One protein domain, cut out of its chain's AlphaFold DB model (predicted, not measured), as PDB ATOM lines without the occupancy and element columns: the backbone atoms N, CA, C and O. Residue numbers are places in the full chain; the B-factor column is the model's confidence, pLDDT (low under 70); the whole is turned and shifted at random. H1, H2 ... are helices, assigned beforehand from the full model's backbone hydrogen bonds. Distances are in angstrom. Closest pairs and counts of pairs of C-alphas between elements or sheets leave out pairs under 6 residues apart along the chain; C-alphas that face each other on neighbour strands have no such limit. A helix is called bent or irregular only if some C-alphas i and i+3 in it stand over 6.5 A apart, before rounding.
ATOM      1  N   ALA A  10     139.497 178.776 178.791       83.75
ATOM      2  CA  ALA A  10     140.273 179.549 179.756       83.75
ATOM      3  C   ALA A  10     140.300 178.874 181.140       83.75
ATOM      4  O   ALA A  10     141.362 178.780 181.764       83.75
ATOM      5  N   LYS A  11     139.173 178.300 181.584       84.50
ATOM      6  CA  LYS A  11     139.104 177.513 182.828       84.50
ATOM      7  C   LYS A  11     139.979 176.264 182.769       84.50
ATOM      8  O   LYS A  11     140.713 175.993 183.716       84.50
ATOM      9  N   ILE A  12     139.945 175.522 181.663       85.94
ATOM     10  CA  ILE A  12     140.776 174.325 181.475       85.94
ATOM     11  C   ILE A  12     142.254 174.693 181.443       85.94
ATOM     12  O   ILE A  12     143.057 174.017 182.076       85.94
ATOM     13  N   LYS A  13     142.619 175.794 180.777       85.69
ATOM     14  CA  LYS A  13     144.001 176.282 180.756       85.69
ATOM     15  C   LYS A  13     144.518 176.577 182.166       85.69
ATOM     16  O   LYS A  13     145.614 176.135 182.505       85.69
ATOM     17  N   LYS A  14     143.720 177.255 182.999       84.38
ATOM     18  CA  LYS A  14     144.055 177.499 184.412       84.38
ATOM     19  C   LYS A  14     144.214 176.193 185.194       84.38
ATOM     20  O   LYS A  14     145.191 176.036 185.918       84.38
ATOM     21  N   VAL A  15     143.295 175.238 185.014       85.19
ATOM     22  CA  VAL A  15     143.391 173.910 185.645       85.19
ATOM     23  C   VAL A  15     144.672 173.188 185.221       85.19
ATOM     24  O   VAL A  15     145.334 172.617 186.081       85.19
ATOM     25  N   SER A  16     145.063 173.257 183.946       85.44
ATOM     26  CA  SER A  16     146.314 172.663 183.453       85.44
ATOM     27  C   SER A  16     147.552 173.272 184.086       85.44
ATOM     28  O   SER A  16     148.418 172.524 184.529       85.44
ATOM     29  N   GLN A  17     147.621 174.600 184.180       84.69
ATOM     30  CA  GLN A  17     148.754 175.287 184.807       84.69
ATOM     31  C   GLN A  17     148.911 174.864 186.270       84.69
ATOM     32  O   GLN A  17     149.972 174.388 186.666       84.69
ATOM     33  N   VAL A  18     147.820 174.929 187.038       83.38
ATOM     34  CA  VAL A  18     147.817 174.512 188.446       83.38
ATOM     35  C   VAL A  18     148.156 173.027 188.578       83.38
ATOM     36  O   VAL A  18     148.904 172.637 189.472       83.38
ATOM     37  N   PHE A  19     147.630 172.177 187.695       84.69
ATOM     38  CA  PHE A  19     147.894 170.747 187.757       84.69
ATOM     39  C   PHE A  19     149.373 170.433 187.512       84.69
ATOM     40  O   PHE A  19     149.966 169.680 188.283       84.69
ATOM     41  N   GLU A  20     149.986 171.042 186.496       83.88
ATOM     42  CA  GLU A  20     151.416 170.891 186.225       83.88
ATOM     43  C   GLU A  20     152.287 171.393 187.382       83.88
ATOM     44  O   GLU A  20     153.263 170.731 187.735       83.88
ATOM     45  N   GLU A  21     151.943 172.529 187.991       84.06
ATOM     46  CA  GLU A  21     152.669 173.094 189.134       84.06
ATOM     47  C   GLU A  21     152.592 172.189 190.367       84.06
ATOM     48  O   GLU A  21     153.625 171.763 190.891       84.06
ATOM     49  N   LEU A  22     151.379 171.821 190.794       80.94
ATOM     50  CA  LEU A  22     151.170 170.921 191.934       80.94
ATOM     51  C   LEU A  22     151.863 169.575 191.709       80.94
ATOM     52  O   LEU A  22     152.432 168.985 192.631       80.94
ATOM     53  N   TYR A  23     151.850 169.102 190.466       79.50
ATOM     54  CA  TYR A  23     152.547 167.892 190.083       79.50
ATOM     55  C   TYR A  23     154.074 168.032 190.207       79.50
ATOM     56  O   TYR A  23     154.700 167.191 190.860       79.50
ATOM     57  N   LYS A  24     154.680 169.095 189.657       81.06
ATOM     58  CA  LYS A  24     156.131 169.362 189.760       81.06
ATOM     59  C   LYS A  24     156.594 169.453 191.215       81.06
ATOM     60  O   LYS A  24     157.663 168.950 191.549       81.06
ATOM     61  N   CYS A  25     155.763 170.014 192.090       80.75
ATOM     62  CA  CYS A  25     156.022 170.094 193.526       80.75
ATOM     63  C   CYS A  25     155.806 168.766 194.283       80.75
ATOM     64  O   CYS A  25     156.020 168.708 195.490       80.75
ATOM     65  N   GLY A  26     155.396 167.686 193.608       79.25
ATOM     66  CA  GLY A  26     155.266 166.356 194.204       79.25
ATOM     67  C   GLY A  26     154.020 166.143 195.067       79.25
ATOM     68  O   GLY A  26     153.941 165.118 195.744       79.25
ATOM     69  N   TYR A  27     153.025 167.038 195.013       79.06
ATOM     70  CA  TYR A  27     151.825 166.977 195.867       79.06
ATOM     71  C   TYR A  27     151.013 165.685 195.715       79.06
ATOM     72  O   TYR A  27     150.297 165.291 196.632       79.06
ATOM     73  N   PHE A  28     151.122 165.007 194.571       81.31
ATOM     74  CA  PHE A  28     150.359 163.789 194.287       81.31
ATOM     75  C   PHE A  28     151.128 162.489 194.555       81.31
ATOM     76  O   PHE A  28     150.611 161.416 194.254       81.31
ATOM     77  N   LYS A  29     152.347 162.558 195.107       76.69
ATOM     78  CA  LYS A  29     153.184 161.370 195.358       76.69
ATOM     79  C   LYS A  29     152.772 160.568 196.597       76.69
ATOM     80  O   LYS A  29     153.220 159.439 196.753       76.69
ATOM     81  N   VAL A  30     151.951 161.139 197.480       77.75
ATOM     82  CA  VAL A  30     151.583 160.537 198.771       77.75
ATOM     83  C   VAL A  30     150.069 160.499 198.980       77.75
ATOM     84  O   VAL A  30     149.316 161.291 198.408       77.75
ATOM     85  N   GLY A  31     149.619 159.569 199.825       81.50
ATOM     86  CA  GLY A  31     148.224 159.448 200.247       81.50
ATOM     87  C   GLY A  31     147.244 159.310 199.076       81.50
ATOM     88  O   GLY A  31     147.409 158.474 198.194       81.50
ATOM     89  N   ASN A  32     146.211 160.156 199.055       84.12
ATOM     90  CA  ASN A  32     145.143 160.124 198.049       84.12
ATOM     91  C   ASN A  32     145.509 160.788 196.702       84.12
ATOM     92  O   ASN A  32     144.613 161.042 195.890       84.12
ATOM     93  N   GLY A  33     146.789 161.083 196.450       85.19
ATOM     94  CA  GLY A  33     147.251 161.795 195.254       85.19
ATOM     95  C   GLY A  33     146.775 161.169 193.941       85.19
ATOM     96  O   GLY A  33     146.210 161.865 193.096       85.19
ATOM     97  N   GLU A  34     146.873 159.845 193.805       85.88
ATOM     98  CA  GLU A  34     146.427 159.126 192.603       85.88
ATOM     99  C   GLU A  34     144.929 159.333 192.317       85.88
ATOM    100  O   GLU A  34     144.517 159.588 191.183       85.88
ATOM    101  N   LYS A  35     144.090 159.284 193.359       88.00
ATOM    102  CA  LYS A  35     142.639 159.489 193.240       88.00
ATOM    103  C   LYS A  35     142.312 160.912 192.790       88.00
ATOM    104  O   LYS A  35     141.368 161.108 192.022       88.00
ATOM    105  N   ILE A  36     143.080 161.897 193.256       89.25
ATOM    106  CA  ILE A  36     142.947 163.294 192.829       89.25
ATOM    107  C   ILE A  36     143.326 163.420 191.352       89.25
ATOM    108  O   ILE A  36     142.543 163.966 190.577       89.25
ATOM    109  N   VAL A  37     144.450 162.831 190.936       90.88
ATOM    110  CA  VAL A  37     144.886 162.830 189.531       90.88
ATOM    111  C   VAL A  37     143.838 162.186 188.619       90.88
ATOM    112  O   VAL A  37     143.450 162.786 187.618       90.88
ATOM    113  N   LYS A  38     143.286 161.022 188.985       91.38
ATOM    114  CA  LYS A  38     142.196 160.377 188.227       91.38
ATOM    115  C   LYS A  38     140.971 161.282 188.084       91.38
ATOM    116  O   LYS A  38     140.373 161.342 187.009       91.38
ATOM    117  N   ARG A  39     140.598 162.014 189.141       90.56
ATOM    118  CA  ARG A  39     139.496 162.992 189.088       90.56
ATOM    119  C   ARG A  39     139.812 164.156 188.153       90.56
ATOM    120  O   ARG A  39     138.933 164.535 187.382       90.56
ATOM    121  N   LEU A  40     141.041 164.673 188.175       91.44
ATOM    122  CA  LEU A  40     141.486 165.721 187.256       91.44
ATOM    123  C   LEU A  40     141.410 165.235 185.807       91.44
ATOM    124  O   LEU A  40     140.731 165.871 185.009       91.44
ATOM    125  N   ILE A  41     141.969 164.062 185.480       92.94
ATOM    126  CA  ILE A  41     141.837 163.447 184.144       92.94
ATOM    127  C   ILE A  41     140.353 163.277 183.762       92.94
ATOM    128  O   ILE A  41     139.966 163.514 182.621       92.94
ATOM    129  N   GLY A  42     139.487 162.931 184.718       92.00
ATOM    130  CA  GLY A  42     138.037 162.883 184.516       92.00
ATOM    131  C   GLY A  42     137.414 164.221 184.093       92.00
ATOM    132  O   GLY A  42     136.502 164.229 183.266       92.00
ATOM    133  N   ILE A  43     137.917 165.347 184.608       90.81
ATOM    134  CA  ILE A  43     137.507 166.694 184.184       90.81
ATOM    135  C   ILE A  43     137.960 166.947 182.741       90.81
ATOM    136  O   ILE A  43     137.130 167.331 181.921       90.81
ATOM    137  N   TYR A  44     139.221 166.651 182.405       92.56
ATOM    138  CA  TYR A  44     139.728 166.740 181.026       92.56
ATOM    139  C   TYR A  44     138.861 165.938 180.050       92.56
ATOM    140  O   TYR A  44     138.411 166.465 179.035       92.56
ATOM    141  N   ASN A  45     138.535 164.693 180.405       92.25
ATOM    142  CA  ASN A  45     137.683 163.811 179.608       92.25
ATOM    143  C   ASN A  45     136.292 164.399 179.356       92.25
ATOM    144  O   ASN A  45     135.787 164.309 178.240       92.25
ATOM    145  N   ARG A  46     135.670 165.006 180.377       89.75
ATOM    146  CA  ARG A  46     134.328 165.604 180.265       89.75
ATOM    147  C   ARG A  46     134.284 166.742 179.248       89.75
ATOM    148  O   ARG A  46     133.265 166.920 178.593       89.75
ATOM    149  N   PHE A  47     135.367 167.502 179.142       90.31
ATOM    150  CA  PHE A  47     135.463 168.642 178.238       90.31
ATOM    151  C   PHE A  47     136.227 168.329 176.948       90.31
ATOM    152  O   PHE A  47     136.563 169.253 176.214       90.31
ATOM    153  N   SER A  48     136.530 167.052 176.683       90.69
ATOM    154  CA  SER A  48     137.363 166.633 175.546       90.69
ATOM    155  C   SER A  48     138.676 167.420 175.445       90.69
ATOM    156  O   SER A  48     139.178 167.685 174.356       90.69
ATOM    157  N   ALA A  49     139.225 167.809 176.595       92.56
ATOM    158  CA  ALA A  49     140.496 168.497 176.682       92.56
ATOM    159  C   ALA A  49     141.621 167.488 176.870       92.56
ATOM    160  O   ALA A  49     141.502 166.525 177.630       92.56
ATOM    161  N   ARG A  50     142.736 167.742 176.196       93.12
ATOM    162  CA  ARG A  50     143.919 166.897 176.278       93.12
ATOM    163  C   ARG A  50     144.700 167.211 177.549       93.12
ATOM    164  O   ARG A  50     144.956 168.378 177.845       93.12
ATOM    165  N   ILE A  51     145.091 166.173 178.285       93.81
ATOM    166  CA  ILE A  51     146.061 166.340 179.369       93.81
ATOM    167  C   ILE A  51     147.414 166.791 178.798       93.81
ATOM    168  O   ILE A  51     147.789 166.326 177.722       93.81
ATOM    169  N   PRO A  52     148.169 167.656 179.491       91.12
ATOM    170  CA  PRO A  52     149.495 168.061 179.040       91.12
ATOM    171  C   PRO A  52     150.387 166.872 178.673       91.12
ATOM    172  O   PRO A  52     150.459 165.881 179.401       91.12
ATOM    173  N   ASP A  53     151.098 166.992 177.555       91.56
ATOM    174  CA  ASP A  53     151.922 165.925 176.981       91.56
ATOM    175  C   ASP A  53     152.968 165.378 177.970       91.56
ATOM    176  O   ASP A  53     153.180 164.167 178.049       91.56
ATOM    177  N   ILE A  54     153.564 166.263 178.777       88.31
ATOM    178  CA  ILE A  54     154.514 165.895 179.834       88.31
ATOM    179  C   ILE A  54     153.872 165.008 180.908       88.31
ATOM    180  O   ILE A  54     154.499 164.073 181.403       88.31
ATOM    181  N   LEU A  55     152.607 165.267 181.249       90.44
ATOM    182  CA  LEU A  55     151.862 164.469 182.217       90.44
ATOM    183  C   LEU A  55     151.456 163.129 181.610       90.44
ATOM    184  O   LEU A  55     151.570 162.112 182.286       90.44
ATOM    185  N   PHE A  56     151.044 163.102 180.337       93.69
ATOM    186  CA  PHE A  56     150.775 161.847 179.634       93.69
ATOM    187  C   PHE A  56     152.011 160.943 179.632       93.69
ATOM    188  O   PHE A  56     151.930 159.806 180.092       93.69
ATOM    189  N   GLU A  57     153.166 161.448 179.189       91.19
ATOM    190  CA  GLU A  57     154.409 160.671 179.180       91.19
ATOM    191  C   GLU A  57     154.778 160.175 180.579       91.19
ATOM    192  O   GLU A  57     155.133 159.007 180.758       91.19
ATOM    193  N   TYR A  58     154.644 161.038 181.584       88.62
ATOM    194  CA  TYR A  58     154.919 160.681 182.964       88.62
ATOM    195  C   TYR A  58     153.996 159.572 183.487       88.62
ATOM    196  O   TYR A  58     154.476 158.601 184.074       88.62
ATOM    197  N   PHE A  59     152.684 159.671 183.251       91.62
ATOM    198  CA  PHE A  59     151.725 158.652 183.683       91.62
ATOM    199  C   PHE A  59     151.973 157.321 182.987       91.62
ATOM    200  O   PHE A  59     151.969 156.275 183.634       91.62
ATOM    201  N   MET A  60     152.247 157.364 181.685       93.00
ATOM    202  CA  MET A  60     152.555 156.170 180.910       93.00
ATOM    203  C   MET A  60     153.821 155.471 181.415       93.00
ATOM    204  O   MET A  60     153.846 154.247 181.541       93.00
ATOM    205  N   SER A  61     154.839 156.252 181.769       89.94
ATOM    206  CA  SER A  61     156.159 155.752 182.154       89.94
ATOM    207  C   SER A  61     156.218 155.263 183.604       89.94
ATOM    208  O   SER A  61     156.787 154.209 183.864       89.94
ATOM    209  N   LEU A  62     155.639 156.013 184.547       87.50
ATOM    210  CA  LEU A  62     155.916 155.854 185.982       87.50
ATOM    211  C   LEU A  62     154.684 155.552 186.847       87.50
ATOM    212  O   LEU A  62     154.847 155.248 188.025       87.50
ATOM    213  N   HIS A  63     153.463 155.609 186.299       88.31
ATOM    214  CA  HIS A  63     152.229 155.392 187.072       88.31
ATOM    215  C   HIS A  63     151.293 154.380 186.407       88.31
ATOM    216  O   HIS A  63     150.307 154.782 185.779       88.31
ATOM    217  N   PRO A  64     151.532 153.066 186.585       88.50
ATOM    218  CA  PRO A  64     150.708 152.007 185.998       88.50
ATOM    219  C   PRO A  64     149.198 152.207 186.204       88.50
ATOM    220  O   PRO A  64     148.420 152.109 185.256       88.50
ATOM    221  N   ASN A  65     148.789 152.618 187.407       88.19
ATOM    222  CA  ASN A  65     147.383 152.829 187.765       88.19
ATOM    223  C   ASN A  65     146.706 154.015 187.050       88.19
ATOM    224  O   ASN A  65     145.476 154.129 187.077       88.19
ATOM    225  N   LEU A  66     147.484 154.921 186.448       91.75
ATOM    226  CA  LEU A  66     146.992 156.086 185.707       91.75
ATOM    227  C   LEU A  66     146.960 155.857 184.190       91.75
ATOM    228  O   LEU A  66     146.271 156.608 183.493       91.75
ATOM    229  N   ARG A  67     147.635 154.814 183.682       92.88
ATOM    230  CA  ARG A  67     147.751 154.507 182.245       92.88
ATOM    231  C   ARG A  67     146.393 154.396 181.563       92.88
ATOM    232  O   ARG A  67     146.172 155.043 180.548       92.88
ATOM    233  N   ASP A  68     145.453 153.660 182.158       94.88
ATOM    234  CA  ASP A  68     144.102 153.492 181.603       94.88
ATOM    235  C   ASP A  68     143.368 154.834 181.430       94.88
ATOM    236  O   ASP A  68     142.796 155.131 180.380       94.88
ATOM    237  N   SER A  69     143.434 155.692 182.452       95.12
ATOM    238  CA  SER A  69     142.786 157.008 182.423       95.12
ATOM    239  C   SER A  69     143.452 157.951 181.419       95.12
ATOM    240  O   SER A  69     142.752 158.687 180.723       95.12
ATOM    241  N   ALA A  70     144.784 157.910 181.322       95.56
ATOM    242  CA  ALA A  70     145.563 158.704 180.380       95.56
ATOM    243  C   ALA A  70     145.311 158.272 178.923       95.56
ATOM    244  O   ALA A  70     145.012 159.114 178.077       95.56
ATOM    245  N   LEU A  71     145.336 156.963 178.646       96.75
ATOM    246  CA  LEU A  71     145.010 156.384 177.338       96.75
ATOM    247  C   LEU A  71     143.574 156.712 176.918       96.75
ATOM    248  O   LEU A  71     143.325 157.094 175.776       96.75
ATOM    249  N   ARG A  72     142.621 156.637 177.854       95.94
ATOM    250  CA  ARG A  72     141.242 157.054 177.589       95.94
ATOM    251  C   ARG A  72     141.152 158.538 177.228       95.94
ATOM    252  O   ARG A  72     140.399 158.876 176.322       95.94
ATOM    253  N   ASN A  73     141.908 159.414 177.895       96.69
ATOM    254  CA  ASN A  73     141.908 160.844 177.577       96.69
ATOM    255  C   ASN A  73     142.390 161.124 176.153       96.69
ATOM    256  O   ASN A  73     141.687 161.797 175.397       96.69
ATOM    257  N   VAL A  74     143.542 160.568 175.767       96.56
ATOM    258  CA  VAL A  74     144.049 160.741 174.398       96.56
ATOM    259  C   VAL A  74     143.100 160.113 173.376       96.56
ATOM    260  O   VAL A  74     142.868 160.706 172.329       96.56
ATOM    261  N   GLY A  75     142.447 158.995 173.715       96.38
ATOM    262  CA  GLY A  75     141.425 158.375 172.872       96.38
ATOM    263  C   GLY A  75     140.165 159.224 172.672       96.38
ATOM    264  O   GLY A  75     139.580 159.181 171.592       96.38
ATOM    265  N   ILE A  76     139.754 160.020 173.668       95.44
ATOM    266  CA  ILE A  76     138.657 161.000 173.535       95.44
ATOM    267  C   ILE A  76     139.074 162.158 172.625       95.44
ATOM    268  O   ILE A  76     138.287 162.599 171.788       95.44
ATOM    269  N   CYS A  77     140.301 162.652 172.792       95.19
ATOM    270  CA  CYS A  77     140.792 163.823 172.069       95.19
ATOM    271  C   CYS A  77     141.184 163.508 170.615       95.19
ATOM    272  O   CYS A  77     141.132 164.399 169.773       95.19
ATOM    273  N   GLY A  78     141.529 162.251 170.323       95.50
ATOM    274  CA  GLY A  78     142.121 161.812 169.061       95.50
ATOM    275  C   GLY A  78     143.566 161.371 169.280       95.50
ATOM    276  O   GLY A  78     144.404 162.170 169.670       95.50
ATOM    277  N   VAL A  79     143.906 160.104 169.078       96.62
ATOM    278  CA  VAL A  79     145.291 159.641 169.259       96.62
ATOM    279  C   VAL A  79     146.126 160.141 168.086       96.62
ATOM    280  O   VAL A  79     145.835 159.806 166.938       96.62
ATOM    281  N   ARG A  80     147.151 160.940 168.383       95.19
ATOM    282  CA  ARG A  80     148.093 161.490 167.401       95.19
ATOM    283  C   ARG A  80     149.284 160.560 167.230       95.19
ATOM    284  O   ARG A  80     149.612 159.797 168.142       95.19
ATOM    285  N   LYS A  81     150.044 160.740 166.148       92.44
ATOM    286  CA  LYS A  81     151.348 160.087 165.966       92.44
ATOM    287  C   LYS A  81     152.256 160.209 167.198       92.44
ATOM    288  O   LYS A  81     152.776 159.210 167.682       92.44
ATOM    289  N   VAL A  82     152.391 161.416 167.756       92.62
ATOM    290  CA  VAL A  82     153.241 161.653 168.938       92.62
ATOM    291  C   VAL A  82     152.784 160.860 170.170       92.62
ATOM    292  O   VAL A  82     153.600 160.479 171.004       92.62
ATOM    293  N   ASP A  83     151.484 160.574 170.291       95.81
ATOM    294  CA  ASP A  83     150.955 159.777 171.397       95.81
ATOM    295  C   ASP A  83     151.338 158.296 171.213       95.81
ATOM    296  O   ASP A  83     151.761 157.650 172.173       95.81
ATOM    297  N   PHE A  84     151.291 157.780 169.976       95.31
ATOM    298  CA  PHE A  84     151.815 156.450 169.653       95.31
ATOM    299  C   PHE A  84     153.319 156.339 169.896       95.31
ATOM    300  O   PHE A  84     153.767 155.360 170.487       95.31
ATOM    301  N   ASP A  85     154.096 157.340 169.481       92.56
ATOM    302  CA  ASP A  85     155.548 157.344 169.671       92.56
ATOM    303  C   ASP A  85     155.906 157.310 171.169       92.56
ATOM    304  O   ASP A  85     156.807 156.580 171.579       92.56
ATOM    305  N   ARG A  86     155.144 158.013 172.020       94.00
ATOM    306  CA  ARG A  86     155.293 157.941 173.484       94.00
ATOM    307  C   ARG A  86     154.947 156.567 174.044       94.00
ATOM    308  O   ARG A  86     155.666 156.077 174.908       94.00
ATOM    309  N   ILE A  87     153.873 155.934 173.564       95.12
ATOM    310  CA  ILE A  87     153.508 154.565 173.966       95.12
ATOM    311  C   ILE A  87     154.624 153.589 173.574       95.12
ATOM    312  O   ILE A  87     155.061 152.792 174.402       95.12
ATOM    313  N   LYS A  88     155.136 153.693 172.346       93.62
ATOM    314  CA  LYS A  88     156.261 152.891 171.857       93.62
ATOM    315  C   LYS A  88     157.508 153.082 172.728       93.62
ATOM    316  O   LYS A  88     158.095 152.100 173.168       93.62
ATOM    317  N   ALA A  89     157.857 154.325 173.061       92.62
ATOM    318  CA  ALA A  89     159.012 154.632 173.904       92.62
ATOM    319  C   ALA A  89     158.911 154.027 175.318       92.62
ATOM    320  O   ALA A  89     159.922 153.803 175.980       92.62
ATOM    321  N   VAL A  90     157.701 153.780 175.828       93.31
ATOM    322  CA  VAL A  90     157.497 153.106 177.122       93.31
ATOM    323  C   VAL A  90     157.861 151.620 177.019       93.31
ATOM    324  O   VAL A  90     158.510 151.105 177.929       93.31
ATOM    325  N   PHE A  91     157.527 150.958 175.905       93.44
ATOM    326  CA  PHE A  91     157.980 149.593 175.615       93.44
ATOM    327  C   PHE A  91     159.493 149.523 175.387       93.44
ATOM    328  O   PHE A  91     160.158 148.697 176.003       93.44
ATOM    329  N   GLU A  92     160.055 150.417 174.566       93.06
ATOM    330  CA  GLU A  92     161.500 150.459 174.267       93.06
ATOM    331  C   GLU A  92     162.361 150.609 175.523       93.06
ATOM    332  O   GLU A  92     163.424 150.003 175.629       93.06
ATOM    333  N   ARG A  93     161.891 151.396 176.496       92.50
ATOM    334  CA  ARG A  93     162.580 151.611 177.775       92.50
ATOM    335  C   ARG A  93     162.359 150.487 178.795       92.50
ATOM    336  O   ARG A  93     162.881 150.588 179.900       92.50
ATOM    337  N   GLY A  94     161.567 149.460 178.475       90.56
ATOM    338  CA  GLY A  94     161.251 148.371 179.406       90.56
ATOM    339  C   GLY A  94     160.435 148.817 180.626       90.56
ATOM    340  O   GLY A  94     160.517 148.205 181.684       90.56
ATOM    341  N   LEU A  95     159.659 149.902 180.506       88.31
ATOM    342  CA  LEU A  95     158.851 150.450 181.610       88.31
ATOM    343  C   LEU A  95     157.489 149.748 181.757       88.31
ATOM    344  O   LEU A  95     156.715 150.030 182.678       88.31
ATOM    345  N   VAL A  96     157.180 148.855 180.821       84.56
ATOM    346  CA  VAL A  96     155.987 148.012 180.783       84.56
ATOM    347  C   VAL A  96     156.428 146.577 180.527       84.56
ATOM    348  O   VAL A  96     156.971 146.267 179.473       84.56
ATOM    349  N   CYS A  97     156.190 145.710 181.505       69.12
ATOM    350  CA  CYS A  97     156.476 144.278 181.396       69.12
ATOM    351  C   CYS A  97     155.249 143.419 181.722       69.12
ATOM    352  O   CYS A  97     155.330 142.200 181.640       69.12
ATOM    353  N   ASP A  98     154.130 144.042 182.103       80.31
ATOM    354  CA  ASP A  98     152.925 143.345 182.534       80.31
ATOM    355  C   ASP A  98     151.902 143.171 181.399       80.31
ATOM    356  O   ASP A  98     151.695 144.042 180.549       80.31
ATOM    357  N   ASP A  99     151.235 142.022 181.419       88.81
ATOM    358  CA  ASP A  99     150.179 141.646 180.479       88.81
ATOM    359  C   ASP A  99     148.954 142.551 180.568       88.81
ATOM    360  O   ASP A  99     148.265 142.822 179.580       88.81
ATOM    361  N   TYR A 100     148.706 143.077 181.763       90.81
ATOM    362  CA  TYR A 100     147.589 143.963 182.028       90.81
ATOM    363  C   TYR A 100     147.663 145.240 181.183       90.81
ATOM    364  O   TYR A 100     146.653 145.678 180.621       90.81
ATOM    365  N   PHE A 101     148.855 145.814 181.017       93.62
ATOM    366  CA  PHE A 101     149.056 146.992 180.191       93.62
ATOM    367  C   PHE A 101     148.753 146.720 178.717       93.62
ATOM    368  O   PHE A 101     148.091 147.541 178.083       93.62
ATOM    369  N   ARG A 102     149.175 145.567 178.181       94.88
ATOM    370  CA  ARG A 102     148.871 145.147 176.801       94.88
ATOM    371  C   ARG A 102     147.362 145.084 176.562       94.88
ATOM    372  O   ARG A 102     146.873 145.649 175.582       94.88
ATOM    373  N   LEU A 103     146.622 144.487 177.496       96.06
ATOM    374  CA  LEU A 103     145.161 144.380 177.436       96.06
ATOM    375  C   LEU A 103     144.468 145.749 177.523       96.06
ATOM    376  O   LEU A 103     143.575 146.042 176.723       96.06
ATOM    377  N   ILE A 104     144.888 146.619 178.452       95.75
ATOM    378  CA  ILE A 104     144.358 147.990 178.538       95.75
ATOM    379  C   ILE A 104     144.642 148.754 177.252       95.75
ATOM    380  O   ILE A 104     143.753 149.431 176.733       95.75
ATOM    381  N   LEU A 105     145.874 148.676 176.752       96.94
ATOM    382  CA  LEU A 105     146.285 149.394 175.559       96.94
ATOM    383  C   LEU A 105     145.421 148.983 174.369       96.94
ATOM    384  O   LEU A 105     144.849 149.856 173.721       96.94
ATOM    385  N   ALA A 106     145.252 147.680 174.134       97.44
ATOM    386  CA  ALA A 106     144.391 147.173 173.071       97.44
ATOM    387  C   ALA A 106     142.950 147.676 173.210       97.44
ATOM    388  O   ALA A 106     142.417 148.284 172.279       97.44
ATOM    389  N   LYS A 107     142.352 147.529 174.399       96.56
ATOM    390  CA  LYS A 107     140.997 148.020 174.675       96.56
ATOM    391  C   LYS A 107     140.855 149.511 174.370       96.56
ATOM    392  O   LYS A 107     139.908 149.926 173.703       96.56
ATOM    393  N   ARG A 108     141.792 150.339 174.841       96.81
ATOM    394  CA  ARG A 108     141.724 151.793 174.640       96.81
ATOM    395  C   ARG A 108     141.993 152.205 173.211       96.81
ATOM    396  O   ARG A 108     141.322 153.115 172.738       96.81
ATOM    397  N   LEU A 109     142.893 151.526 172.507       97.00
ATOM    398  CA  LEU A 109     143.146 151.805 171.100       97.00
ATOM    399  C   LEU A 109     141.932 151.480 170.231       97.00
ATOM    400  O   LEU A 109     141.586 152.296 169.382       97.00
ATOM    401  N   VAL A 110     141.231 150.362 170.450       96.56
ATOM    402  CA  VAL A 110     140.052 150.058 169.621       96.56
ATOM    403  C   VAL A 110     138.845 150.948 169.917       96.56
ATOM    404  O   VAL A 110     137.995 151.112 169.044       96.56
ATOM    405  N   GLU A 111     138.783 151.558 171.100       96.00
ATOM    406  CA  GLU A 111     137.740 152.516 171.486       96.00
ATOM    407  C   GLU A 111     138.079 153.966 171.103       96.00
ATOM    408  O   GLU A 111     137.195 154.823 171.125       96.00
ATOM    409  N   ALA A 112     139.343 154.264 170.795       96.44
ATOM    410  CA  ALA A 112     139.845 155.621 170.605       96.44
ATOM    411  C   ALA A 112     139.457 156.235 169.256       96.44
ATOM    412  O   ALA A 112     139.456 155.558 168.231       96.44
ATOM    413  N   LYS A 113     139.242 157.549 169.221       95.81
ATOM    414  CA  LYS A 113     139.356 158.319 167.977       95.81
ATOM    415  C   LYS A 113     140.825 158.364 167.563       95.81
ATOM    416  O   LYS A 113     141.670 158.580 168.430       95.81
ATOM    417  N   ILE A 114     141.134 158.209 166.278       95.81
ATOM    418  CA  ILE A 114     142.507 158.348 165.763       95.81
ATOM    419  C   ILE A 114     142.614 159.583 164.866       95.81
ATOM    420  O   ILE A 114     141.733 159.860 164.054       95.81
ATOM    421  N   GLU A 115     143.701 160.337 165.012       94.50
ATOM    422  CA  GLU A 115     144.079 161.374 164.055       94.50
ATOM    423  C   GLU A 115     144.947 160.729 162.971       94.50
ATOM    424  O   GLU A 115     146.106 160.394 163.204       94.50
ATOM    425  N   TYR A 116     144.347 160.493 161.803       92.00
ATOM    426  CA  TYR A 116     145.008 159.835 160.678       92.00
ATOM    427  C   TYR A 116     145.806 160.859 159.860       92.00
ATOM    428  O   TYR A 116     145.211 161.682 159.164       92.00
ATOM    429  N   ASP A 117     147.135 160.780 159.913       89.94
ATOM    430  CA  ASP A 117     148.062 161.623 159.142       89.94
ATOM    431  C   ASP A 117     148.879 160.827 158.102       89.94
ATOM    432  O   ASP A 117     149.666 161.394 157.348       89.94
ATOM    433  N   GLY A 118     148.655 159.511 158.025       87.12
ATOM    434  CA  GLY A 118     149.351 158.572 157.146       87.12
ATOM    435  C   GLY A 118     150.540 157.874 157.808       87.12
ATOM    436  O   GLY A 118     151.067 156.916 157.243       87.12
ATOM    437  N   THR A 119     150.953 158.301 159.002       89.31
ATOM    438  CA  THR A 119     152.103 157.737 159.722       89.31
ATOM    439  C   THR A 119     151.699 156.830 160.886       89.31
ATOM    440  O   THR A 119     152.517 156.034 161.357       89.31
TER     441      THR A 119
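Overview. This is residues 10 to 119 of the 284 residues of an uncharacterized protein of Mesorhizobium sp (UniProt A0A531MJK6). Six helices zigzag through two layers: H2, H4 and H6 stand side by side in one, while H1, H3 and H5 make the other and run opposite to them. H4 sits in the middle; H1, the longest, stands at one end and touches no helix. The printed part has 110 residues with six named helices, H1 to H6 in order, and no named strand, all helix in class. It is compact, with a radius of gyration of the C-alphas of 13.7 A and spans of 34 by 31 by 19 A.

Arrangement. Start at H1, residues 10 to 24: it is close to but not clearly touching H2, residues 33 to 46, the closest C-alphas being Ile 12 and Tyr 44, 7.7 A apart. H2 touches the hub H4, residues 64 to 77, the same way at a shallow tilt of 12 degrees, closest at C-alphas Asn 45 and Asn 73, 5.5 A. H4 touches H6, residues 99 to 111, the same way at 12 degrees, closest at C-alphas Arg 72 and Arg 108, 6.1 A. With residues 66 to 70 alone, H4 touches H3, residues 53 to 62, in a hairpin, closest at C-alphas Met 60 and Arg 67, 5.3 A. H3 touches residues 86 to 90 alone of H5, residues 81 to 92, closest at C-alphas Ser 61 and Val 90, 5.8 A. Every O i to N i+4 pair is within hydrogen-bond range in H1, H2, H3, H5 and H6, and 8 of 10 in H4.

Along the chain. Find C-alpha 10 at (140.273, 179.549, 179.756); H1 runs 21.3 A from there. H2 spans 20.2 A and H4 20.8 A; H4 is irregular, C-alphas 65 and 68 being 7.0 A apart. H6 spans 18.8 A, ending at C-alpha 111, (137.740, 152.516, 171.486).

Size, cuts and confidence. The farthest C-alphas, Gly 31 and Gly 118, are 43.1 A apart. The printed part has no cut, and no link is long. Mean pLDDT of the printed part is 90.2; residue 97 alone is under 70.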